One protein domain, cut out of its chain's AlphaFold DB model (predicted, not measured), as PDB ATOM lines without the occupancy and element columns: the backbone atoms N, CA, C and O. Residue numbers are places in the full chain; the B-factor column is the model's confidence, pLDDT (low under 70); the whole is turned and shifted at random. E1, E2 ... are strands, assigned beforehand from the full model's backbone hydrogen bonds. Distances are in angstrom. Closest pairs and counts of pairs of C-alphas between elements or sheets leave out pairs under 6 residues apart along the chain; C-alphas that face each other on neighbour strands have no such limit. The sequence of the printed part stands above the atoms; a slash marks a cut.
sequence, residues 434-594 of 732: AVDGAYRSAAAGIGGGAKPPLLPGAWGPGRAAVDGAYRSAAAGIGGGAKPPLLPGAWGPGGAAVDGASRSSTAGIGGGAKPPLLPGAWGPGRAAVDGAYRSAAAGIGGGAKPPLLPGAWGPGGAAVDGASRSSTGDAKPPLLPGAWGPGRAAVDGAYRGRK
ATOM      1  N   ALA A 434     -22.610   2.448 171.907       87.56
ATOM      2  CA  ALA A 434     -23.886   3.158 171.909       87.56
ATOM      3  C   ALA A 434     -23.793   4.442 172.736       87.56
ATOM      4  O   ALA A 434     -23.175   4.454 173.802       87.56
ATOM      5  N   VAL A 435     -24.397   5.513 172.235       84.50
ATOM      6  CA  VAL A 435     -24.578   6.767 172.965       84.50
ATOM      7  C   VAL A 435     -26.041   7.177 172.865       84.50
ATOM      8  O   VAL A 435     -26.550   7.285 171.755       84.50
ATOM      9  N   ASP A 436     -26.687   7.424 173.995       86.75
ATOM     10  CA  ASP A 436     -28.056   7.939 174.082       86.75
ATOM     11  C   ASP A 436     -28.098   9.170 175.005       86.75
ATOM     12  O   ASP A 436     -27.294   9.299 175.934       86.75
ATOM     13  N   GLY A 437     -28.998  10.112 174.722       83.00
ATOM     14  CA  GLY A 437     -29.375  11.151 175.673       83.00
ATOM     15  C   GLY A 437     -29.379  12.596 175.160       83.00
ATOM     16  O   GLY A 437     -29.550  12.903 173.979       83.00
ATOM     17  N   ALA A 438     -29.267  13.555 176.084       79.81
ATOM     18  CA  ALA A 438     -29.527  14.973 175.820       79.81
ATOM     19  C   ALA A 438     -28.307  15.868 176.082       79.81
ATOM     20  O   ALA A 438     -27.825  15.991 177.205       79.81
ATOM     21  N   TYR A 439     -27.865  16.613 175.068       74.19
ATOM     22  CA  TYR A 439     -26.601  17.350 175.089       74.19
ATOM     23  C   TYR A 439     -26.768  18.833 174.757       74.19
ATOM     24  O   TYR A 439     -27.380  19.212 173.755       74.19
ATOM     25  N   ARG A 440     -26.170  19.711 175.569       74.81
ATOM     26  CA  ARG A 440     -26.141  21.163 175.330       74.81
ATOM     27  C   ARG A 440     -24.738  21.743 175.488       74.81
ATOM     28  O   ARG A 440     -24.192  21.694 176.582       74.81
ATOM     29  N   SER A 441     -24.210  22.399 174.458       70.12
ATOM     30  CA  SER A 441     -22.914  23.087 174.497       70.12
ATOM     31  C   SER A 441     -23.004  24.561 174.080       70.12
ATOM     32  O   SER A 441     -23.782  24.929 173.196       70.12
ATOM     33  N   ALA A 442     -22.209  25.415 174.726       70.94
ATOM     34  CA  ALA A 442     -22.039  26.824 174.367       70.94
ATOM     35  C   ALA A 442     -20.556  27.226 174.416       70.94
ATOM     36  O   ALA A 442     -19.867  26.896 175.378       70.94
ATOM     37  N   ALA A 443     -20.065  27.938 173.400       67.38
ATOM     38  CA  ALA A 443     -18.685  28.419 173.336       67.38
ATOM     39  C   ALA A 443     -18.595  29.871 172.831       67.38
ATOM     40  O   ALA A 443     -19.288  30.234 171.879       67.38
ATOM     41  N   ALA A 444     -17.727  30.692 173.425       70.19
ATOM     42  CA  ALA A 444     -17.481  32.073 173.000       70.19
ATOM     43  C   ALA A 444     -15.978  32.405 172.947       70.19
ATOM     44  O   ALA A 444     -15.220  31.952 173.803       70.19
ATOM     45  N   GLY A 445     -15.554  33.202 171.959       64.94
ATOM     46  CA  GLY A 445     -14.170  33.678 171.829       64.94
ATOM     47  C   GLY A 445     -13.183  32.548 171.525       64.94
ATOM     48  O   GLY A 445     -12.320  32.239 172.340       64.94
ATOM     49  N   ILE A 446     -13.344  31.890 170.375       65.94
ATOM     50  CA  ILE A 446     -12.502  30.767 169.942       65.94
ATOM     51  C   ILE A 446     -11.347  31.309 169.097       65.94
ATOM     52  O   ILE A 446     -11.562  31.769 167.978       65.94
ATOM     53  N   GLY A 447     -10.121  31.224 169.608       61.06
ATOM     54  CA  GLY A 447      -8.906  31.640 168.911       61.06
ATOM     55  C   GLY A 447      -8.632  30.839 167.630       61.06
ATOM     56  O   GLY A 447      -9.048  29.686 167.478       61.06
ATOM     57  N   GLY A 448      -7.906  31.453 166.691       62.88
ATOM     58  CA  GLY A 448      -7.521  30.818 165.427       62.88
ATOM     59  C   GLY A 448      -6.747  29.509 165.641       62.88
ATOM     60  O   GLY A 448      -5.915  29.399 166.540       62.88
ATOM     61  N   GLY A 449      -7.051  28.486 164.834       58.75
ATOM     62  CA  GLY A 449      -6.387  27.173 164.897       58.75
ATOM     63  C   GLY A 449      -6.838  26.231 166.027       58.75
ATOM     64  O   GLY A 449      -6.292  25.133 166.151       58.75
ATOM     65  N   ALA A 450      -7.838  26.597 166.838       60.38
ATOM     66  CA  ALA A 450      -8.405  25.698 167.849       60.38
ATOM     67  C   ALA A 450      -9.070  24.442 167.228       60.38
ATOM     68  O   ALA A 450      -9.702  24.501 166.164       60.38
ATOM     69  N   LYS A 451      -8.939  23.284 167.903       56.38
ATOM     70  CA  LYS A 451      -9.655  22.039 167.550       56.38
ATOM     71  C   LYS A 451     -11.112  22.114 168.050       56.38
ATOM     72  O   LYS A 451     -11.354  22.693 169.106       56.38
ATOM     73  N   PRO A 452     -12.085  21.541 167.318       51.81
ATOM     74  CA  PRO A 452     -13.494  21.801 167.581       51.81
ATOM     75  C   PRO A 452     -14.008  21.034 168.807       51.81
ATOM     76  O   PRO A 452     -13.479  19.963 169.101       51.81
ATOM     77  N   PRO A 453     -15.081  21.504 169.470       53.22
ATOM     78  CA  PRO A 453     -15.909  20.644 170.315       53.22
ATOM     79  C   PRO A 453     -16.371  19.423 169.515       53.22
ATOM     80  O   PRO A 453     -17.018  19.587 168.476       53.22
ATOM     81  N   LEU A 454     -16.017  18.222 169.972       54.69
ATOM     82  CA  LEU A 454     -16.518  16.962 169.420       54.69
ATOM     83  C   LEU A 454     -17.836  16.646 170.114       54.69
ATOM     84  O   LEU A 454     -17.786  16.343 171.295       54.69
ATOM     85  N   LEU A 455     -18.988  16.752 169.441       62.66
ATOM     86  CA  LEU A 455     -20.266  16.265 169.986       62.66
ATOM     87  C   LEU A 455     -20.286  14.730 170.058       62.66
ATOM     88  O   LEU A 455     -19.379  14.093 169.517       62.66
ATOM     89  N   PRO A 456     -21.256  14.148 170.786       67.50
ATOM     90  CA  PRO A 456     -21.188  12.752 171.179       67.50
ATOM     91  C   PRO A 456     -21.083  11.802 169.997       67.50
ATOM     92  O   PRO A 456     -21.646  12.055 168.929       67.50
ATOM     93  N   GLY A 457     -20.333  10.723 170.184       75.19
ATOM     94  CA  GLY A 457     -20.107   9.778 169.105       75.19
ATOM     95  C   GLY A 457     -19.834   8.364 169.575       75.19
ATOM     96  O   GLY A 457     -19.189   8.140 170.600       75.19
ATOM     97  N   ALA A 458     -20.313   7.420 168.778       81.12
ATOM     98  CA  ALA A 458     -20.095   5.996 168.961       81.12
ATOM     99  C   ALA A 458     -19.117   5.488 167.897       81.12
ATOM    100  O   ALA A 458     -19.288   5.757 166.703       81.12
ATOM    101  N   TRP A 459     -18.088   4.758 168.327       81.62
ATOM    102  CA  TRP A 459     -16.976   4.359 167.464       81.62
ATOM    103  C   TRP A 459     -16.523   2.927 167.769       81.62
ATOM    104  O   TRP A 459     -16.332   2.561 168.924       81.62
ATOM    105  N   GLY A 460     -16.257   2.117 166.751       78.38
ATOM    106  CA  GLY A 460     -15.612   0.814 166.954       78.38
ATOM    107  C   GLY A 460     -15.796  -0.130 165.773       78.38
ATOM    108  O   GLY A 460     -16.636   0.141 164.926       78.38
ATOM    109  N   PRO A 461     -15.031  -1.236 165.683       74.75
ATOM    110  CA  PRO A 461     -15.203  -2.233 164.625       74.75
ATOM    111  C   PRO A 461     -16.590  -2.913 164.637       74.75
ATOM    112  O   PRO A 461     -17.041  -3.388 163.597       74.75
ATOM    113  N   GLY A 462     -17.280  -2.928 165.785       78.75
ATOM    114  CA  GLY A 462     -18.657  -3.408 165.933       78.75
ATOM    115  C   GLY A 462     -19.727  -2.431 165.419       78.75
ATOM    116  O   GLY A 462     -19.467  -1.564 164.586       78.75
ATOM    117  N   ARG A 463     -20.965  -2.591 165.905       86.00
ATOM    118  CA  ARG A 463     -22.063  -1.644 165.635       86.00
ATOM    119  C   ARG A 463     -21.872  -0.364 166.444       86.00
ATOM    120  O   ARG A 463     -21.545  -0.448 167.626       86.00
ATOM    121  N   ALA A 464     -22.125   0.781 165.822       86.75
ATOM    122  CA  ALA A 464     -22.102   2.092 166.457       86.75
ATOM    123  C   ALA A 464     -23.474   2.765 166.324       86.75
ATOM    124  O   ALA A 464     -23.993   2.878 165.214       86.75
ATOM    125  N   ALA A 465     -24.055   3.217 167.430       89.00
ATOM    126  CA  ALA A 465     -25.334   3.922 167.428       89.00
ATOM    127  C   ALA A 465     -25.263   5.190 168.280       89.00
ATOM    128  O   ALA A 465     -24.665   5.179 169.356       89.00
ATOM    129  N   VAL A 466     -25.868   6.265 167.788       86.44
ATOM    130  CA  VAL A 466     -26.058   7.511 168.527       86.44
ATOM    131  C   VAL A 466     -27.528   7.905 168.435       86.44
ATOM    132  O   VAL A 466     -28.028   8.054 167.327       86.44
ATOM    133  N   ASP A 467     -28.194   8.089 169.567       88.69
ATOM    134  CA  ASP A 467     -29.578   8.571 169.664       88.69
ATOM    135  C   ASP A 467     -29.634   9.825 170.557       88.69
ATOM    136  O   ASP A 467     -28.753  10.047 171.395       88.69
ATOM    137  N   GLY A 468     -30.606  10.710 170.335       84.94
ATOM    138  CA  GLY A 468     -30.985  11.732 171.309       84.94
ATOM    139  C   GLY A 468     -31.053  13.182 170.815       84.94
ATOM    140  O   GLY A 468     -31.268  13.494 169.641       84.94
ATOM    141  N   ALA A 469     -30.932  14.134 171.747       82.25
ATOM    142  CA  ALA A 469     -31.236  15.550 171.514       82.25
ATOM    143  C   ALA A 469     -30.039  16.481 171.759       82.25
ATOM    144  O   ALA A 469     -29.556  16.631 172.878       82.25
ATOM    145  N   TYR A 470     -29.622  17.227 170.735       78.06
ATOM    146  CA  TYR A 470     -28.365  17.973 170.713       78.06
ATOM    147  C   TYR A 470     -28.576  19.468 170.455       78.06
ATOM    148  O   TYR A 470     -29.264  19.885 169.521       78.06
ATOM    149  N   ARG A 471     -27.946  20.331 171.258       78.06
ATOM    150  CA  ARG A 471     -27.952  21.787 171.053       78.06
ATOM    151  C   ARG A 471     -26.555  22.377 171.188       78.06
ATOM    152  O   ARG A 471     -25.951  22.254 172.246       78.06
ATOM    153  N   SER A 472     -26.095  23.109 170.177       72.50
ATOM    154  CA  SER A 472     -24.804  23.803 170.197       72.50
ATOM    155  C   SER A 472     -24.921  25.284 169.827       72.50
ATOM    156  O   SER A 472     -25.670  25.667 168.924       72.50
ATOM    157  N   ALA A 473     -24.173  26.134 170.529       73.75
ATOM    158  CA  ALA A 473     -24.039  27.555 170.223       73.75
ATOM    159  C   ALA A 473     -22.563  27.977 170.242       73.75
ATOM    160  O   ALA A 473     -21.842  27.631 171.174       73.75
ATOM    161  N   ALA A 474     -22.114  28.721 169.229       69.06
ATOM    162  CA  ALA A 474     -20.743  29.225 169.152       69.06
ATOM    163  C   ALA A 474     -20.689  30.684 168.665       69.06
ATOM    164  O   ALA A 474     -21.396  31.039 167.721       69.06
ATOM    165  N   ALA A 475     -19.845  31.518 169.277       72.56
ATOM    166  CA  ALA A 475     -19.667  32.924 168.899       72.56
ATOM    167  C   ALA A 475     -18.186  33.344 168.865       72.56
ATOM    168  O   ALA A 475     -17.411  32.937 169.730       72.56
ATOM    169  N   GLY A 476     -17.807  34.183 167.894       68.00
ATOM    170  CA  GLY A 476     -16.464  34.770 167.787       68.00
ATOM    171  C   GLY A 476     -15.387  33.730 167.474       68.00
ATOM    172  O   GLY A 476     -14.528  33.459 168.307       68.00
ATOM    173  N   ILE A 477     -15.467  33.110 166.295       67.88
ATOM    174  CA  ILE A 477     -14.551  32.058 165.834       67.88
ATOM    175  C   ILE A 477     -13.459  32.684 164.964       67.88
ATOM    176  O   ILE A 477     -13.741  33.179 163.874       67.88
ATOM    177  N   GLY A 478     -12.210  32.628 165.419       63.62
ATOM    178  CA  GLY A 478     -11.042  33.106 164.683       63.62
ATOM    179  C   GLY A 478     -10.791  32.334 163.381       63.62
ATOM    180  O   GLY A 478     -11.188  31.177 163.225       63.62
ATOM    181  N   GLY A 479     -10.107  32.979 162.431       64.12
ATOM    182  CA  GLY A 479      -9.769  32.389 161.131       64.12
ATOM    183  C   GLY A 479      -9.006  31.063 161.258       64.12
ATOM    184  O   GLY A 479      -8.170  30.887 162.145       64.12
ATOM    185  N   GLY A 480      -9.330  30.096 160.394       61.47
ATOM    186  CA  GLY A 480      -8.694  28.770 160.366       61.47
ATOM    187  C   GLY A 480      -9.107  27.794 161.482       61.47
ATOM    188  O   GLY A 480      -8.652  26.648 161.482       61.47
ATOM    189  N   ALA A 481      -9.976  28.189 162.417       61.94
ATOM    190  CA  ALA A 481     -10.531  27.268 163.409       61.94
ATOM    191  C   ALA A 481     -11.464  26.219 162.767       61.94
ATOM    192  O   ALA A 481     -12.143  26.470 161.762       61.94
ATOM    193  N   LYS A 482     -11.512  25.016 163.358       60.59
ATOM    194  CA  LYS A 482     -12.500  23.992 162.987       60.59
ATOM    195  C   LYS A 482     -13.813  24.247 163.758       60.59
ATOM    196  O   LYS A 482     -13.763  24.522 164.955       60.59
ATOM    197  N   PRO A 483     -14.978  24.132 163.107       56.25
ATOM    198  CA  PRO A 483     -16.292  24.338 163.714       56.25
ATOM    199  C   PRO A 483     -16.712  23.119 164.550       56.25
ATOM    200  O   PRO A 483     -16.199  22.025 164.298       56.25
ATOM    201  N   PRO A 484     -17.674  23.261 165.480       59.59
ATOM    202  CA  PRO A 484     -18.222  22.131 166.232       59.59
ATOM    203  C   PRO A 484     -18.680  20.999 165.300       59.59
ATOM    204  O   PRO A 484     -19.391  21.253 164.323       59.59
ATOM    205  N   LEU A 485     -18.267  19.769 165.604       60.66
ATOM    206  CA  LEU A 485     -18.722  18.556 164.917       60.66
ATOM    207  C   LEU A 485     -19.989  18.071 165.612       60.66
ATOM    208  O   LEU A 485     -19.949  17.941 166.829       60.66
ATOM    209  N   LEU A 486     -21.082  17.861 164.872       68.69
ATOM    210  CA  LEU A 486     -22.345  17.301 165.379       68.69
ATOM    211  C   LEU A 486     -22.283  15.765 165.485       68.69
ATOM    212  O   LEU A 486     -21.310  15.188 165.001       68.69
ATOM    213  N   PRO A 487     -23.252  15.125 166.176       72.38
ATOM    214  CA  PRO A 487     -23.205  13.701 166.501       72.38
ATOM    215  C   PRO A 487     -22.818  12.794 165.340       72.38
ATOM    216  O   PRO A 487     -23.273  12.987 164.211       72.38
ATOM    217  N   GLY A 488     -21.975  11.806 165.625       78.75
ATOM    218  CA  GLY A 488     -21.444  10.921 164.597       78.75
ATOM    219  C   GLY A 488     -21.306   9.484 165.066       78.75
ATOM    220  O   GLY A 488     -20.816   9.228 166.165       78.75
ATOM    221  N   ALA A 489     -21.696   8.552 164.204       82.94
ATOM    222  CA  ALA A 489     -21.480   7.127 164.407       82.94
ATOM    223  C   ALA A 489     -20.531   6.590 163.334       82.94
ATOM    224  O   ALA A 489     -20.709   6.863 162.141       82.94
ATOM    225  N   TRP A 490     -19.542   5.796 163.745       83.31
ATOM    226  CA  TRP A 490     -18.724   5.031 162.809       83.31
ATOM    227  C   TRP A 490     -18.547   3.589 163.261       83.31
ATOM    228  O   TRP A 490     -18.069   3.326 164.368       83.31
ATOM    229  N   GLY A 491     -18.891   2.663 162.370       79.25
ATOM    230  CA  GLY A 491     -18.834   1.239 162.657       79.25
ATOM    231  C   GLY A 491     -18.803   0.378 161.397       79.25
ATOM    232  O   GLY A 491     -19.750   0.413 160.609       79.25
ATOM    233  N   PRO A 492     -17.761  -0.447 161.192       77.19
ATOM    234  CA  PRO A 492     -17.760  -1.502 160.191       77.19
ATOM    235  C   PRO A 492     -18.934  -2.473 160.311       77.19
ATOM    236  O   PRO A 492     -19.481  -2.874 159.286       77.19
ATOM    237  N   GLY A 493     -19.379  -2.781 161.534       77.88
ATOM    238  CA  GLY A 493     -20.577  -3.588 161.795       77.88
ATOM    239  C   GLY A 493     -21.912  -2.874 161.529       77.88
ATOM    240  O   GLY A 493     -22.966  -3.503 161.649       77.88
ATOM    241  N   GLY A 494     -21.878  -1.588 161.171       84.88
ATOM    242  CA  GLY A 494     -23.029  -0.715 160.949       84.88
ATOM    243  C   GLY A 494     -22.986   0.531 161.837       84.88
ATOM    244  O   GLY A 494     -22.516   0.470 162.973       84.88
ATOM    245  N   ALA A 495     -23.489   1.646 161.313       87.69
ATOM    246  CA  ALA A 495     -23.547   2.941 161.979       87.69
ATOM    247  C   ALA A 495     -24.963   3.530 161.879       87.69
ATOM    248  O   ALA A 495     -25.539   3.566 160.793       87.69
ATOM    249  N   ALA A 496     -25.516   4.014 162.988       89.38
ATOM    250  CA  ALA A 496     -26.810   4.689 163.008       89.38
ATOM    251  C   ALA A 496     -26.739   5.972 163.839       89.38
ATOM    252  O   ALA A 496     -26.121   5.985 164.904       89.38
ATOM    253  N   VAL A 497     -27.365   7.034 163.342       86.75
ATOM    254  CA  VAL A 497     -27.608   8.265 164.091       86.75
ATOM    255  C   VAL A 497     -29.096   8.586 164.017       86.75
ATOM    256  O   VAL A 497     -29.618   8.735 162.917       86.75
ATOM    257  N   ASP A 498     -29.756   8.705 165.158       88.81
ATOM    258  CA  ASP A 498     -31.153   9.130 165.276       88.81
ATOM    259  C   ASP A 498     -31.251  10.351 166.208       88.81
ATOM    260  O   ASP A 498     -30.395  10.573 167.071       88.81
ATOM    261  N   GLY A 499     -32.261  11.191 165.993       84.31
ATOM    262  CA  GLY A 499     -32.659  12.225 166.937       84.31
ATOM    263  C   GLY A 499     -32.663  13.658 166.398       84.31
ATOM    264  O   GLY A 499     -32.854  13.946 165.216       84.31
ATOM    265  N   ALA A 500     -32.528  14.633 167.298       82.56
ATOM    266  CA  ALA A 500     -32.778  16.041 166.988       82.56
ATOM    267  C   ALA A 500     -31.572  16.931 167.295       82.56
ATOM    268  O   ALA A 500     -31.107  16.974 168.429       82.56
ATOM    269  N   SER A 501     -31.100  17.732 166.331       78.06
ATOM    270  CA  SER A 501     -29.978  18.662 166.553       78.06
ATOM    271  C   SER A 501     -30.288  20.113 166.196       78.06
ATOM    272  O   SER A 501     -30.841  20.416 165.138       78.06
ATOM    273  N   ARG A 502     -29.845  21.054 167.039       79.00
ATOM    274  CA  ARG A 502     -29.906  22.501 166.781       79.00
ATOM    275  C   ARG A 502     -28.549  23.171 166.977       79.00
ATOM    276  O   ARG A 502     -28.052  23.207 168.098       79.00
ATOM    277  N   SER A 503     -28.017  23.795 165.932       73.50
ATOM    278  CA  SER A 503     -26.769  24.562 165.974       73.50
ATOM    279  C   SER A 503     -26.969  26.037 165.610       73.50
ATOM    280  O   SER A 503     -27.751  26.386 164.721       73.50
ATOM    281  N   SER A 504     -26.263  26.924 166.310       74.00
ATOM    282  CA  SER A 504     -26.186  28.353 165.982       74.00
ATOM    283  C   SER A 504     -24.752  28.862 166.071       74.00
ATOM    284  O   SER A 504     -24.081  28.629 167.076       74.00
ATOM    285  N   THR A 505     -24.290  29.579 165.051       68.62
ATOM    286  CA  THR A 505     -22.921  30.105 164.990       68.62
ATOM    287  C   THR A 505     -22.891  31.561 164.524       68.62
ATOM    288  O   THR A 505     -23.558  31.907 163.549       68.62
ATOM    289  N   ALA A 506     -22.114  32.412 165.198       72.12
ATOM    290  CA  ALA A 506     -21.981  33.834 164.869       72.12
ATOM    291  C   ALA A 506     -20.515  34.302 164.841       72.12
ATOM    292  O   ALA A 506     -19.724  33.901 165.694       72.12
ATOM    293  N   GLY A 507     -20.165  35.177 163.889       66.25
ATOM    294  CA  GLY A 507     -18.851  35.831 163.807       66.25
ATOM    295  C   GLY A 507     -17.722  34.860 163.454       66.25
ATOM    296  O   GLY A 507     -16.867  34.580 164.289       66.25
ATOM    297  N   ILE A 508     -17.754  34.310 162.238       65.38
ATOM    298  CA  ILE A 508     -16.786  33.334 161.725       65.38
ATOM    299  C   ILE A 508     -15.730  34.057 160.880       65.38
ATOM    300  O   ILE A 508     -16.053  34.623 159.836       65.38
ATOM    301  N   GLY A 509     -14.465  33.999 161.294       62.16
ATOM    302  CA  GLY A 509     -13.332  34.529 160.535       62.16
ATOM    303  C   GLY A 509     -13.112  33.810 159.196       62.16
ATOM    304  O   GLY A 509     -13.482  32.646 159.022       62.16
ATOM    305  N   GLY A 510     -12.488  34.503 158.237       61.69
ATOM    306  CA  GLY A 510     -12.189  33.959 156.905       61.69
ATOM    307  C   GLY A 510     -11.396  32.642 156.959       61.69
ATOM    308  O   GLY A 510     -10.512  32.464 157.798       61.69
ATOM    309  N   GLY A 511     -11.741  31.693 156.082       59.06
ATOM    310  CA  GLY A 511     -11.066  30.389 155.970       59.06
ATOM    311  C   GLY A 511     -11.480  29.311 156.986       59.06
ATOM    312  O   GLY A 511     -10.958  28.195 156.933       59.06
ATOM    313  N   ALA A 512     -12.418  29.585 157.895       59.66
ATOM    314  CA  ALA A 512     -12.965  28.557 158.784       59.66
ATOM    315  C   ALA A 512     -13.807  27.512 158.019       59.66
ATOM    316  O   ALA A 512     -14.487  27.818 157.032       59.66
ATOM    317  N   LYS A 513     -13.790  26.256 158.492       59.81
ATOM    318  CA  LYS A 513     -14.700  25.214 157.981       59.81
ATOM    319  C   LYS A 513     -16.114  25.434 158.556       59.81
ATOM    320  O   LYS A 513     -16.232  25.939 159.670       59.81
ATOM    321  N   PRO A 514     -17.183  25.054 157.842       56.78
ATOM    322  CA  PRO A 514     -18.553  25.156 158.336       56.78
ATOM    323  C   PRO A 514     -18.948  23.951 159.199       56.78
ATOM    324  O   PRO A 514     -18.394  22.867 158.997       56.78
ATOM    325  N   PRO A 515     -19.889  24.113 160.149       59.81
ATOM    326  CA  PRO A 515     -20.336  23.011 160.997       59.81
ATOM    327  C   PRO A 515     -20.827  21.835 160.143       59.81
ATOM    328  O   PRO A 515     -21.608  22.028 159.208       59.81
ATOM    329  N   LEU A 516     -20.341  20.633 160.463       61.69
ATOM    330  CA  LEU A 516     -20.813  19.378 159.875       61.69
ATOM    331  C   LEU A 516     -22.043  18.932 160.657       61.69
ATOM    332  O   LEU A 516     -21.933  18.795 161.875       61.69
ATOM    333  N   LEU A 517     -23.184  18.759 159.980       68.81
ATOM    334  CA  LEU A 517     -24.381  18.147 160.563       68.81
ATOM    335  C   LEU A 517     -24.180  16.631 160.793       68.81
ATOM    336  O   LEU A 517     -23.178  16.087 160.322       68.81
ATOM    337  N   PRO A 518     -25.072  15.972 161.559       74.50
ATOM    338  CA  PRO A 518     -24.887  14.586 161.982       74.50
ATOM    339  C   PRO A 518     -24.636  13.608 160.843       74.50
ATOM    340  O   PRO A 518     -25.138  13.796 159.731       74.50
ATOM    341  N   GLY A 519     -23.850  12.566 161.118       81.56
ATOM    342  CA  GLY A 519     -23.524  11.597 160.082       81.56
ATOM    343  C   GLY A 519     -23.145  10.206 160.563       81.56
ATOM    344  O   GLY A 519     -22.510  10.036 161.605       81.56
ATOM    345  N   ALA A 520     -23.503   9.221 159.745       83.94
ATOM    346  CA  ALA A 520     -23.220   7.809 159.957       83.94
ATOM    347  C   ALA A 520     -22.300   7.276 158.851       83.94
ATOM    348  O   ALA A 520     -22.523   7.534 157.666       83.94
ATOM    349  N   TRP A 521     -21.264   6.527 159.231       83.38
ATOM    350  CA  TRP A 521     -20.183   6.159 158.315       83.38
ATOM    351  C   TRP A 521     -19.665   4.738 158.585       83.38
ATOM    352  O   TRP A 521     -19.411   4.371 159.728       83.38
ATOM    353  N   GLY A 522     -19.413   3.942 157.548       81.88
ATOM    354  CA  GLY A 522     -18.695   2.671 157.705       81.88
ATOM    355  C   GLY A 522     -18.893   1.711 156.535       81.88
ATOM    356  O   GLY A 522     -19.788   1.929 155.732       81.88
ATOM    357  N   PRO A 523     -18.083   0.642 156.408       77.19
ATOM    358  CA  PRO A 523     -18.268  -0.364 155.359       77.19
ATOM    359  C   PRO A 523     -19.627  -1.096 155.440       77.19
ATOM    360  O   PRO A 523     -20.121  -1.569 154.417       77.19
ATOM    361  N   GLY A 524     -20.241  -1.164 156.629       80.31
ATOM    362  CA  GLY A 524     -21.582  -1.713 156.859       80.31
ATOM    363  C   GLY A 524     -22.728  -0.777 156.445       80.31
ATOM    364  O   GLY A 524     -22.554   0.136 155.641       80.31
ATOM    365  N   ARG A 525     -23.932  -1.019 156.983       85.50
ATOM    366  CA  ARG A 525     -25.089  -0.125 156.784       85.50
ATOM    367  C   ARG A 525     -24.904   1.174 157.565       85.50
ATOM    368  O   ARG A 525     -24.545   1.112 158.739       85.50
ATOM    369  N   ALA A 526     -25.199   2.306 156.939       86.88
ATOM    370  CA  ALA A 526     -25.191   3.625 157.557       86.88
ATOM    371  C   ALA A 526     -26.589   4.255 157.484       86.88
ATOM    372  O   ALA A 526     -27.178   4.308 156.406       86.88
ATOM    373  N   ALA A 527     -27.124   4.739 158.600       88.06
ATOM    374  CA  ALA A 527     -28.422   5.411 158.628       88.06
ATOM    375  C   ALA A 527     -28.366   6.696 159.456       88.06
ATOM    376  O   ALA A 527     -27.733   6.724 160.511       88.06
ATOM    377  N   VAL A 528     -29.025   7.741 158.969       86.38
ATOM    378  CA  VAL A 528     -29.269   8.983 159.702       86.38
ATOM    379  C   VAL A 528     -30.764   9.278 159.647       86.38
ATOM    380  O   VAL A 528     -31.298   9.383 158.549       86.38
ATOM    381  N   ASP A 529     -31.423   9.427 160.788       87.75
ATOM    382  CA  ASP A 529     -32.833   9.827 160.888       87.75
ATOM    383  C   ASP A 529     -32.977  11.041 161.822       87.75
ATOM    384  O   ASP A 529     -32.152  11.244 162.715       87.75
ATOM    385  N   GLY A 530     -33.964  11.905 161.581       84.56
ATOM    386  CA  GLY A 530     -34.423  12.885 162.563       84.56
ATOM    387  C   GLY A 530     -34.463  14.355 162.122       84.56
ATOM    388  O   GLY A 530     -34.646  14.708 160.955       84.56
ATOM    389  N   ALA A 531     -34.388  15.277 163.090       81.69
ATOM    390  CA  ALA A 531     -34.733  16.690 162.891       81.69
ATOM    391  C   ALA A 531     -33.565  17.655 163.157       81.69
ATOM    392  O   ALA A 531     -33.114  17.841 164.290       81.69
ATOM    393  N   TYR A 532     -33.134  18.382 162.127       77.88
ATOM    394  CA  TYR A 532     -31.897  19.159 162.142       77.88
ATOM    395  C   TYR A 532     -32.127  20.648 161.850       77.88
ATOM    396  O   TYR A 532     -32.790  21.040 160.889       77.88
ATOM    397  N   ARG A 533     -31.559  21.538 162.669       76.81
ATOM    398  CA  ARG A 533     -31.603  22.990 162.437       76.81
ATOM    399  C   ARG A 533     -30.231  23.625 162.593       76.81
ATOM    400  O   ARG A 533     -29.639  23.517 163.659       76.81
ATOM    401  N   SER A 534     -29.792  24.391 161.600       71.88
ATOM    402  CA  SER A 534     -28.561  25.183 161.667       71.88
ATOM    403  C   SER A 534     -28.783  26.650 161.301       71.88
ATOM    404  O   SER A 534     -29.576  26.988 160.421       71.88
ATOM    405  N   ALA A 535     -28.089  27.547 161.994       72.56
ATOM    406  CA  ALA A 535     -28.070  28.971 161.674       72.56
ATOM    407  C   ALA A 535     -26.644  29.515 161.782       72.56
ATOM    408  O   ALA A 535     -26.003  29.336 162.816       72.56
ATOM    409  N   ALA A 536     -26.157  30.183 160.738       67.25
ATOM    410  CA  ALA A 536     -24.827  30.786 160.711       67.25
ATOM    411  C   ALA A 536     -24.877  32.240 160.209       67.25
ATOM    412  O   ALA A 536     -25.432  32.505 159.138       67.25
ATOM    413  N   ALA A 537     -24.287  33.171 160.967       68.38
ATOM    414  CA  ALA A 537     -24.273  34.610 160.677       68.38
ATOM    415  C   ALA A 537     -22.864  35.226 160.807       68.38
ATOM    416  O   ALA A 537     -22.057  34.766 161.614       68.38
ATOM    417  N   GLY A 538     -22.577  36.279 160.026       61.84
ATOM    418  CA  GLY A 538     -21.289  36.992 160.047       61.84
ATOM    419  C   GLY A 538     -20.112  36.122 159.596       61.84
ATOM    420  O   GLY A 538     -19.187  35.900 160.368       61.84
ATOM    421  N   ILE A 539     -20.191  35.565 158.382       61.12
ATOM    422  CA  ILE A 539     -19.192  34.645 157.818       61.12
ATOM    423  C   ILE A 539     -18.223  35.432 156.931       61.12
ATOM    424  O   ILE A 539     -18.638  35.988 155.918       61.12
ATOM    425  N   GLY A 540     -16.939  35.455 157.289       58.22
ATOM    426  CA  GLY A 540     -15.889  36.083 156.489       58.22
ATOM    427  C   GLY A 540     -15.696  35.415 155.121       58.22
ATOM    428  O   GLY A 540     -15.990  34.230 154.935       58.22
ATOM    429  N   GLY A 541     -15.176  36.175 154.152       55.34
ATOM    430  CA  GLY A 541     -14.936  35.697 152.786       55.34
ATOM    431  C   GLY A 541     -14.122  34.393 152.738       55.34
ATOM    432  O   GLY A 541     -13.121  34.245 153.439       55.34
ATOM    433  N   GLY A 542     -14.567  33.430 151.920       55.91
ATOM    434  CA  GLY A 542     -13.864  32.160 151.669       55.91
ATOM    435  C   GLY A 542     -14.320  30.938 152.484       55.91
ATOM    436  O   GLY A 542     -13.822  29.839 152.247       55.91
ATOM    437  N   ALA A 543     -15.276  31.070 153.409       55.88
ATOM    438  CA  ALA A 543     -15.821  29.914 154.130       55.88
ATOM    439  C   ALA A 543     -16.749  29.044 153.248       55.88
ATOM    440  O   ALA A 543     -17.515  29.550 152.423       55.88
ATOM    441  N   LYS A 544     -16.709  27.714 153.435       58.16
ATOM    442  CA  LYS A 544     -17.635  26.769 152.772       58.16
ATOM    443  C   LYS A 544     -19.031  26.829 153.425       58.16
ATOM    444  O   LYS A 544     -19.111  27.156 154.605       58.16
ATOM    445  N   PRO A 545     -20.125  26.514 152.707       58.75
ATOM    446  CA  PRO A 545     -21.463  26.438 153.299       58.75
ATOM    447  C   PRO A 545     -21.621  25.218 154.227       58.75
ATOM    448  O   PRO A 545     -20.932  24.217 154.022       58.75
ATOM    449  N   PRO A 546     -22.526  25.259 155.225       61.84
ATOM    450  CA  PRO A 546     -22.830  24.104 156.071       61.84
ATOM    451  C   PRO A 546     -23.296  22.899 155.247       61.84
ATOM    452  O   PRO A 546     -24.063  23.041 154.290       61.84
ATOM    453  N   LEU A 547     -22.799  21.726 155.642       63.00
ATOM    454  CA  LEU A 547     -23.145  20.420 155.081       63.00
ATOM    455  C   LEU A 547     -24.323  19.851 155.868       63.00
ATOM    456  O   LEU A 547     -24.216  19.738 157.089       63.00
ATOM    457  N   LEU A 548     -25.430  19.535 155.186       70.38
ATOM    458  CA  LEU A 548     -26.592  18.868 155.784       70.38
ATOM    459  C   LEU A 548     -26.283  17.389 156.139       70.38
ATOM    460  O   LEU A 548     -25.187  16.929 155.809       70.38
ATOM    461  N   PRO A 549     -27.160  16.671 156.880       76.00
ATOM    462  CA  PRO A 549     -26.836  15.349 157.420       76.00
ATOM    463  C   PRO A 549     -26.450  14.353 156.324       76.00
ATOM    464  O   PRO A 549     -26.925  14.455 155.189       76.00
ATOM    465  N   GLY A 550     -25.573  13.406 156.654       81.06
ATOM    466  CA  GLY A 550     -24.981  12.526 155.651       81.06
ATOM    467  C   GLY A 550     -24.751  11.100 156.127       81.06
ATOM    468  O   GLY A 550     -24.232  10.882 157.220       81.06
ATOM    469  N   ALA A 551     -25.084  10.132 155.278       82.88
ATOM    470  CA  ALA A 551     -24.805   8.719 155.505       82.88
ATOM    471  C   ALA A 551     -23.898   8.175 154.398       82.88
ATOM    472  O   ALA A 551     -24.145   8.408 153.213       82.88
ATOM    473  N   TRP A 552     -22.868   7.411 154.762       83.12
ATOM    474  CA  TRP A 552     -22.052   6.694 153.785       83.12
ATOM    475  C   TRP A 552     -21.807   5.248 154.195       83.12
ATOM    476  O   TRP A 552     -21.291   4.985 155.285       83.12
ATOM    477  N   GLY A 553     -22.117   4.323 153.286       80.75
ATOM    478  CA  GLY A 553     -21.876   2.907 153.511       80.75
ATOM    479  C   GLY A 553     -21.983   2.036 152.255       80.75
ATOM    480  O   GLY A 553     -23.028   2.023 151.602       80.75
ATOM    481  N   PRO A 554     -20.946   1.248 151.917       73.38
ATOM    482  CA  PRO A 554     -21.017   0.170 150.934       73.38
ATOM    483  C   PRO A 554     -22.147  -0.831 151.186       73.38
ATOM    484  O   PRO A 554     -22.770  -1.282 150.230       73.38
ATOM    485  N   GLY A 555     -22.459  -1.132 152.452       77.06
ATOM    486  CA  GLY A 555     -23.578  -1.998 152.842       77.06
ATOM    487  C   GLY A 555     -24.973  -1.372 152.696       77.06
ATOM    488  O   GLY A 555     -25.969  -2.051 152.956       77.06
ATOM    489  N   GLY A 556     -25.052  -0.103 152.286       81.12
ATOM    490  CA  GLY A 556     -26.272   0.692 152.147       81.12
ATOM    491  C   GLY A 556     -26.242   1.943 153.030       81.12
ATOM    492  O   GLY A 556     -25.727   1.905 154.146       81.12
ATOM    493  N   ALA A 557     -26.807   3.038 152.527       85.81
ATOM    494  CA  ALA A 557     -26.878   4.335 153.188       85.81
ATOM    495  C   ALA A 557     -28.315   4.882 153.144       85.81
ATOM    496  O   ALA A 557     -28.946   4.875 152.089       85.81
ATOM    497  N   ALA A 558     -28.833   5.379 154.262       85.44
ATOM    498  CA  ALA A 558     -30.141   6.028 154.321       85.44
ATOM    499  C   ALA A 558     -30.063   7.339 155.106       85.44
ATOM    500  O   ALA A 558     -29.404   7.397 156.144       85.44
ATOM    501  N   VAL A 559     -30.726   8.376 154.605       82.38
ATOM    502  CA  VAL A 559     -30.970   9.627 155.326       82.38
ATOM    503  C   VAL A 559     -32.470   9.905 155.292       82.38
ATOM    504  O   VAL A 559     -33.026  10.034 154.206       82.38
ATOM    505  N   ASP A 560     -33.114   9.999 156.448       83.56
ATOM    506  CA  ASP A 560     -34.519  10.392 156.593       83.56
ATOM    507  C   ASP A 560     -34.636  11.595 157.548       83.56
ATOM    508  O   ASP A 560     -33.754  11.852 158.374       83.56
ATOM    509  N   GLY A 561     -35.696  12.387 157.392       79.69
ATOM    510  CA  GLY A 561     -36.080  13.424 158.340       79.69
ATOM    511  C   GLY A 561     -36.080  14.859 157.803       79.69
ATOM    512  O   GLY A 561     -36.205  15.141 156.613       79.69
ATOM    513  N   ALA A 562     -36.029  15.840 158.706       77.31
ATOM    514  CA  ALA A 562     -36.298  17.242 158.375       77.31
ATOM    515  C   ALA A 562     -35.115  18.157 158.697       77.31
ATOM    516  O   ALA A 562     -34.725  18.270 159.856       77.31
ATOM    517  N   SER A 563     -34.597  18.910 157.714       70.62
ATOM    518  CA  SER A 563     -33.521  19.891 157.959       70.62
ATOM    519  C   SER A 563     -33.876  21.332 157.587       70.62
ATOM    520  O   SER A 563     -34.425  21.614 156.520       70.62
ATOM    521  N   ARG A 564     -33.505  22.289 158.447       73.12
ATOM    522  CA  ARG A 564     -33.605  23.735 158.179       73.12
ATOM    523  C   ARG A 564     -32.273  24.436 158.410       73.12
ATOM    524  O   ARG A 564     -31.769  24.427 159.528       73.12
ATOM    525  N   SER A 565     -31.763  25.126 157.400       68.81
ATOM    526  CA  SER A 565     -30.480  25.832 157.485       68.81
ATOM    527  C   SER A 565     -30.576  27.265 156.970       68.81
ATOM    528  O   SER A 565     -31.092  27.499 155.875       68.81
ATOM    529  N   SER A 566     -30.055  28.225 157.735       68.62
ATOM    530  CA  SER A 566     -29.932  29.624 157.311       68.62
ATOM    531  C   SER A 566     -28.479  30.087 157.331       68.62
ATOM    532  O   SER A 566     -27.822  29.999 158.370       68.62
ATOM    533  N   THR A 567     -28.005  30.618 156.211       63.47
ATOM    534  CA  THR A 567     -26.677  31.228 156.071       63.47
ATOM    535  C   THR A 567     -26.839  32.715 155.766       63.47
ATOM    536  O   THR A 567     -27.738  33.081 155.009       63.47
ATOM    537  N   GLY A 568     -25.997  33.571 156.351       62.16
ATOM    538  CA  GLY A 568     -25.857  34.977 155.934       62.16
ATOM    539  C   GLY A 568     -25.246  35.102 154.526       62.16
ATOM    540  O   GLY A 568     -25.669  34.415 153.597       62.16
ATOM    541  N   ASP A 569     -24.190  35.901 154.366       52.00
ATOM    542  CA  ASP A 569     -23.565  36.222 153.062       52.00
ATOM    543  C   ASP A 569     -22.887  35.043 152.317       52.00
ATOM    544  O   ASP A 569     -22.361  35.212 151.216       52.00
ATOM    545  N   ALA A 570     -22.917  33.826 152.869       51.97
ATOM    546  CA  ALA A 570     -22.302  32.631 152.287       51.97
ATOM    547  C   ALA A 570     -23.133  31.976 151.156       51.97
ATOM    548  O   ALA A 570     -24.296  32.312 150.907       51.97
ATOM    549  N   LYS A 571     -22.516  31.002 150.461       54.72
ATOM    550  CA  LYS A 571     -23.182  30.115 149.486       54.72
ATOM    551  C   LYS A 571     -24.352  29.348 150.142       54.72
ATOM    552  O   LYS A 571     -24.303  29.123 151.353       54.72
ATOM    553  N   PRO A 572     -25.376  28.923 149.375       58.12
ATOM    554  CA  PRO A 572     -26.458  28.092 149.899       58.12
ATOM    555  C   PRO A 572     -25.933  26.818 150.590       58.12
ATOM    556  O   PRO A 572     -24.892  26.297 150.180       58.12
ATOM    557  N   PRO A 573     -26.637  26.308 151.618       61.56
ATOM    558  CA  PRO A 573     -26.315  25.038 152.275       61.56
ATOM    559  C   PRO A 573     -26.318  23.876 151.270       61.56
ATOM    560  O   PRO A 573     -27.126  23.864 150.341       61.56
ATOM    561  N   LEU A 574     -25.427  22.899 151.462       64.12
ATOM    562  CA  LEU A 574     -25.421  21.665 150.667       64.12
ATOM    563  C   LEU A 574     -26.537  20.734 151.149       64.12
ATOM    564  O   LEU A 574     -26.748  20.639 152.352       64.12
ATOM    565  N   LEU A 575     -27.234  20.067 150.224       67.00
ATOM    566  CA  LEU A 575     -28.328  19.139 150.537       67.00
ATOM    567  C   LEU A 575     -27.831  17.895 151.304       67.00
ATOM    568  O   LEU A 575     -26.653  17.549 151.178       67.00
ATOM    569  N   PRO A 576     -28.695  17.244 152.112       72.12
ATOM    570  CA  PRO A 576     -28.358  15.974 152.748       72.12
ATOM    571  C   PRO A 576     -28.054  14.919 151.691       72.12
ATOM    572  O   PRO A 576     -28.548  15.002 150.562       72.12
ATOM    573  N   GLY A 577     -27.254  13.923 152.054       77.50
ATOM    574  CA  GLY A 577     -26.832  12.909 151.097       77.50
ATOM    575  C   GLY A 577     -26.603  11.539 151.707       77.50
ATOM    576  O   GLY A 577     -25.991  11.397 152.763       77.50
ATOM    577  N   ALA A 578     -27.083  10.525 150.995       81.12
ATOM    578  CA  ALA A 578     -26.737   9.131 151.203       81.12
ATOM    579  C   ALA A 578     -25.812   8.684 150.067       81.12
ATOM    580  O   ALA A 578     -26.094   8.941 148.894       81.12
ATOM    581  N   TRP A 579     -24.709   8.018 150.400       78.25
ATOM    582  CA  TRP A 579     -23.667   7.673 149.435       78.25
ATOM    583  C   TRP A 579     -23.124   6.257 149.656       78.25
ATOM    584  O   TRP A 579     -22.886   5.827 150.782       78.25
ATOM    585  N   GLY A 580     -22.857   5.535 148.572       77.69
ATOM    586  CA  GLY A 580     -22.222   4.219 148.620       77.69
ATOM    587  C   GLY A 580     -22.577   3.364 147.403       77.69
ATOM    588  O   GLY A 580     -23.534   3.684 146.703       77.69
ATOM    589  N   PRO A 581     -21.815   2.290 147.130       69.31
ATOM    590  CA  PRO A 581     -22.146   1.326 146.076       69.31
ATOM    591  C   PRO A 581     -23.397   0.474 146.379       69.31
ATOM    592  O   PRO A 581     -23.940  -0.143 145.469       69.31
ATOM    593  N   GLY A 582     -23.847   0.418 147.640       70.81
ATOM    594  CA  GLY A 582     -25.101  -0.225 148.049       70.81
ATOM    595  C   GLY A 582     -26.337   0.666 147.852       70.81
ATOM    596  O   GLY A 582     -26.255   1.749 147.280       70.81
ATOM    597  N   ARG A 583     -27.509   0.235 148.352       77.62
ATOM    598  CA  ARG A 583     -28.739   1.053 148.289       77.62
ATOM    599  C   ARG A 583     -28.534   2.379 149.026       77.62
ATOM    600  O   ARG A 583     -28.255   2.353 150.221       77.62
ATOM    601  N   ALA A 584     -28.704   3.496 148.324       80.44
ATOM    602  CA  ALA A 584     -28.658   4.846 148.872       80.44
ATOM    603  C   ALA A 584     -30.052   5.484 148.783       80.44
ATOM    604  O   ALA A 584     -30.622   5.541 147.693       80.44
ATOM    605  N   ALA A 585     -30.606   5.939 149.907       79.38
ATOM    606  CA  ALA A 585     -31.917   6.586 149.958       79.38
ATOM    607  C   ALA A 585     -31.856   7.890 150.759       79.38
ATOM    608  O   ALA A 585     -31.206   7.949 151.801       79.38
ATOM    609  N   VAL A 586     -32.534   8.923 150.262       79.31
ATOM    610  CA  VAL A 586     -32.754  10.181 150.979       79.31
ATOM    611  C   VAL A 586     -34.249  10.479 150.931       79.31
ATOM    612  O   VAL A 586     -34.788  10.628 149.836       79.31
ATOM    613  N   ASP A 587     -34.897  10.559 152.088       78.25
ATOM    614  CA  ASP A 587     -36.304  10.943 152.248       78.25
ATOM    615  C   ASP A 587     -36.420  12.127 153.228       78.25
ATOM    616  O   ASP A 587     -35.491  12.406 153.989       78.25
ATOM    617  N   GLY A 588     -37.502  12.900 153.151       75.00
ATOM    618  CA  GLY A 588     -37.823  13.954 154.114       75.00
ATOM    619  C   GLY A 588     -37.786  15.406 153.605       75.00
ATOM    620  O   GLY A 588     -37.755  15.700 152.408       75.00
ATOM    621  N   ALA A 589     -37.881  16.362 154.538       74.00
ATOM    622  CA  ALA A 589     -38.228  17.762 154.261       74.00
ATOM    623  C   ALA A 589     -37.070  18.746 154.518       74.00
ATOM    624  O   ALA A 589     -36.680  19.002 155.663       74.00
ATOM    625  N   TYR A 590     -36.578  19.407 153.464       69.81
ATOM    626  CA  TYR A 590     -35.365  20.236 153.519       69.81
ATOM    627  C   TYR A 590     -35.624  21.699 153.130       69.81
ATOM    628  O   TYR A 590     -36.217  21.989 152.093       69.81
ATOM    629  N   ARG A 591     -35.174  22.659 153.953       68.81
ATOM    630  CA  ARG A 591     -35.319  24.103 153.676       68.81
ATOM    631  C   ARG A 591     -34.031  24.883 153.947       68.81
ATOM    632  O   ARG A 591     -33.641  25.064 155.101       68.81
ATOM    633  N   GLY A 592     -33.442  25.446 152.892       62.19
ATOM    634  CA  GLY A 592     -32.349  26.421 152.961       62.19
ATOM    635  C   GLY A 592     -32.838  27.862 152.772       62.19
ATOM    636  O   GLY A 592     -33.718  28.107 151.949       62.19
ATOM    637  N   ARG A 593     -32.288  28.829 153.515       64.38
ATOM    638  CA  ARG A 593     -32.490  30.269 153.256       64.38
ATOM    639  C   ARG A 593     -31.161  31.023 153.289       64.38
ATOM    640  O   ARG A 593     -30.386  30.845 154.226       64.38
ATOM    641  N   LYS A 594     -30.950  31.910 152.312       56.38
ATOM    642  CA  LYS A 594     -29.926  32.960 152.369       56.38
ATOM    643  C   LYS A 594     -30.564  34.193 153.012       56.38
ATOM    644  O   LYS A 594     -31.548  34.703 152.481       56.38
TER     645      LYS A 594
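AT A GLANCE: This is residues 434 to 594 of the 732 residues of the protein "VDE domain-containing protein" of Tetrabaena socialis (UniProt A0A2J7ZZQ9). The printed part is wound in stacked turns, a flattened solenoid with one long wall of parallel strands, E1, E4, E7, E10, E13 and E16. From this wall the turns fold back through stretches with no named element to a small sheet, E2, E5, E8, E11 and E14; the short strands E3, E6, E9, E12 and E15 then lead back through a sharp bend into the next long strand. The printed part has 161 residues, with 16 named strands, E1 to E16 in order, and no named helix: the class is all strand. The two sheets, of 11 and 5 strands, are all parallel, the larger in the order E15, E12, E9, E6, E3, E1, E4, E7, E10, E13, E16. The whole is compact, with a radius of gyration of the C-alphas of 15.2 A and spans of 39 by 26 by 24 A.

HOW THE PARTS SIT: In the largest sheet, E1, residues 434 to 446, bends by 81 degrees at residue 437. Its pairing is staggered: residues 434 to 435 pair with E3, residues 464 to 466, where N 435 and O 465 are 2.9 A apart, and residues 438 to 446 pair with E4, residues 469 to 477, where N 439 and O 469 are 2.8 A apart. E4 and E7, residues 500 to 508, are parallel at 2 degrees, with N 470 and O 500 2.8 A apart. E3 runs on into E4 at 80 degrees across a break of 2 residues. The sheet is curled like part of a barrel and twisted, its C-alphas up to 7.7 A off the best plane. In the second sheet, E2, residues 457 to 459, and E5, residues 488 to 490, are parallel at 5 degrees, with N 490 and O 458 3.0 A apart. The closest C-alphas of E2 and E3, those of Ala 458 and Ala 464, are 5.1 A apart. E2 and E4 are apart.

IN THESE COORDINATES: E1 begins at C-alpha 434, (-23.886, 3.158, 171.909), and is 29.9 A long. E4 and E7 are each 24.1 A long, and E10, residues 531 to 539, is 24.3 A. E13, residues 562 to 567, is 17.1 A, and E16, residues 589 to 594, is 17.4 A, ending at C-alpha 594, (-29.926, 32.960, 152.369). The three-residue strands further along are E6 at 495 to 497, E8 at 519 to 521, E9 at 526 to 528, E11 at 550 to 552, E12 at 557 to 559, E14 at 577 to 579 and E15 at 584 to 586.

THE WHOLE: The C-alphas farthest apart, those of Gly 445 and Gly 582, are 42.8 A apart. The printed part has no cut and no long link. Its mean pLDDT is 72.4; 66 residues are under 70, among them 445 to 456 and 536 to 547.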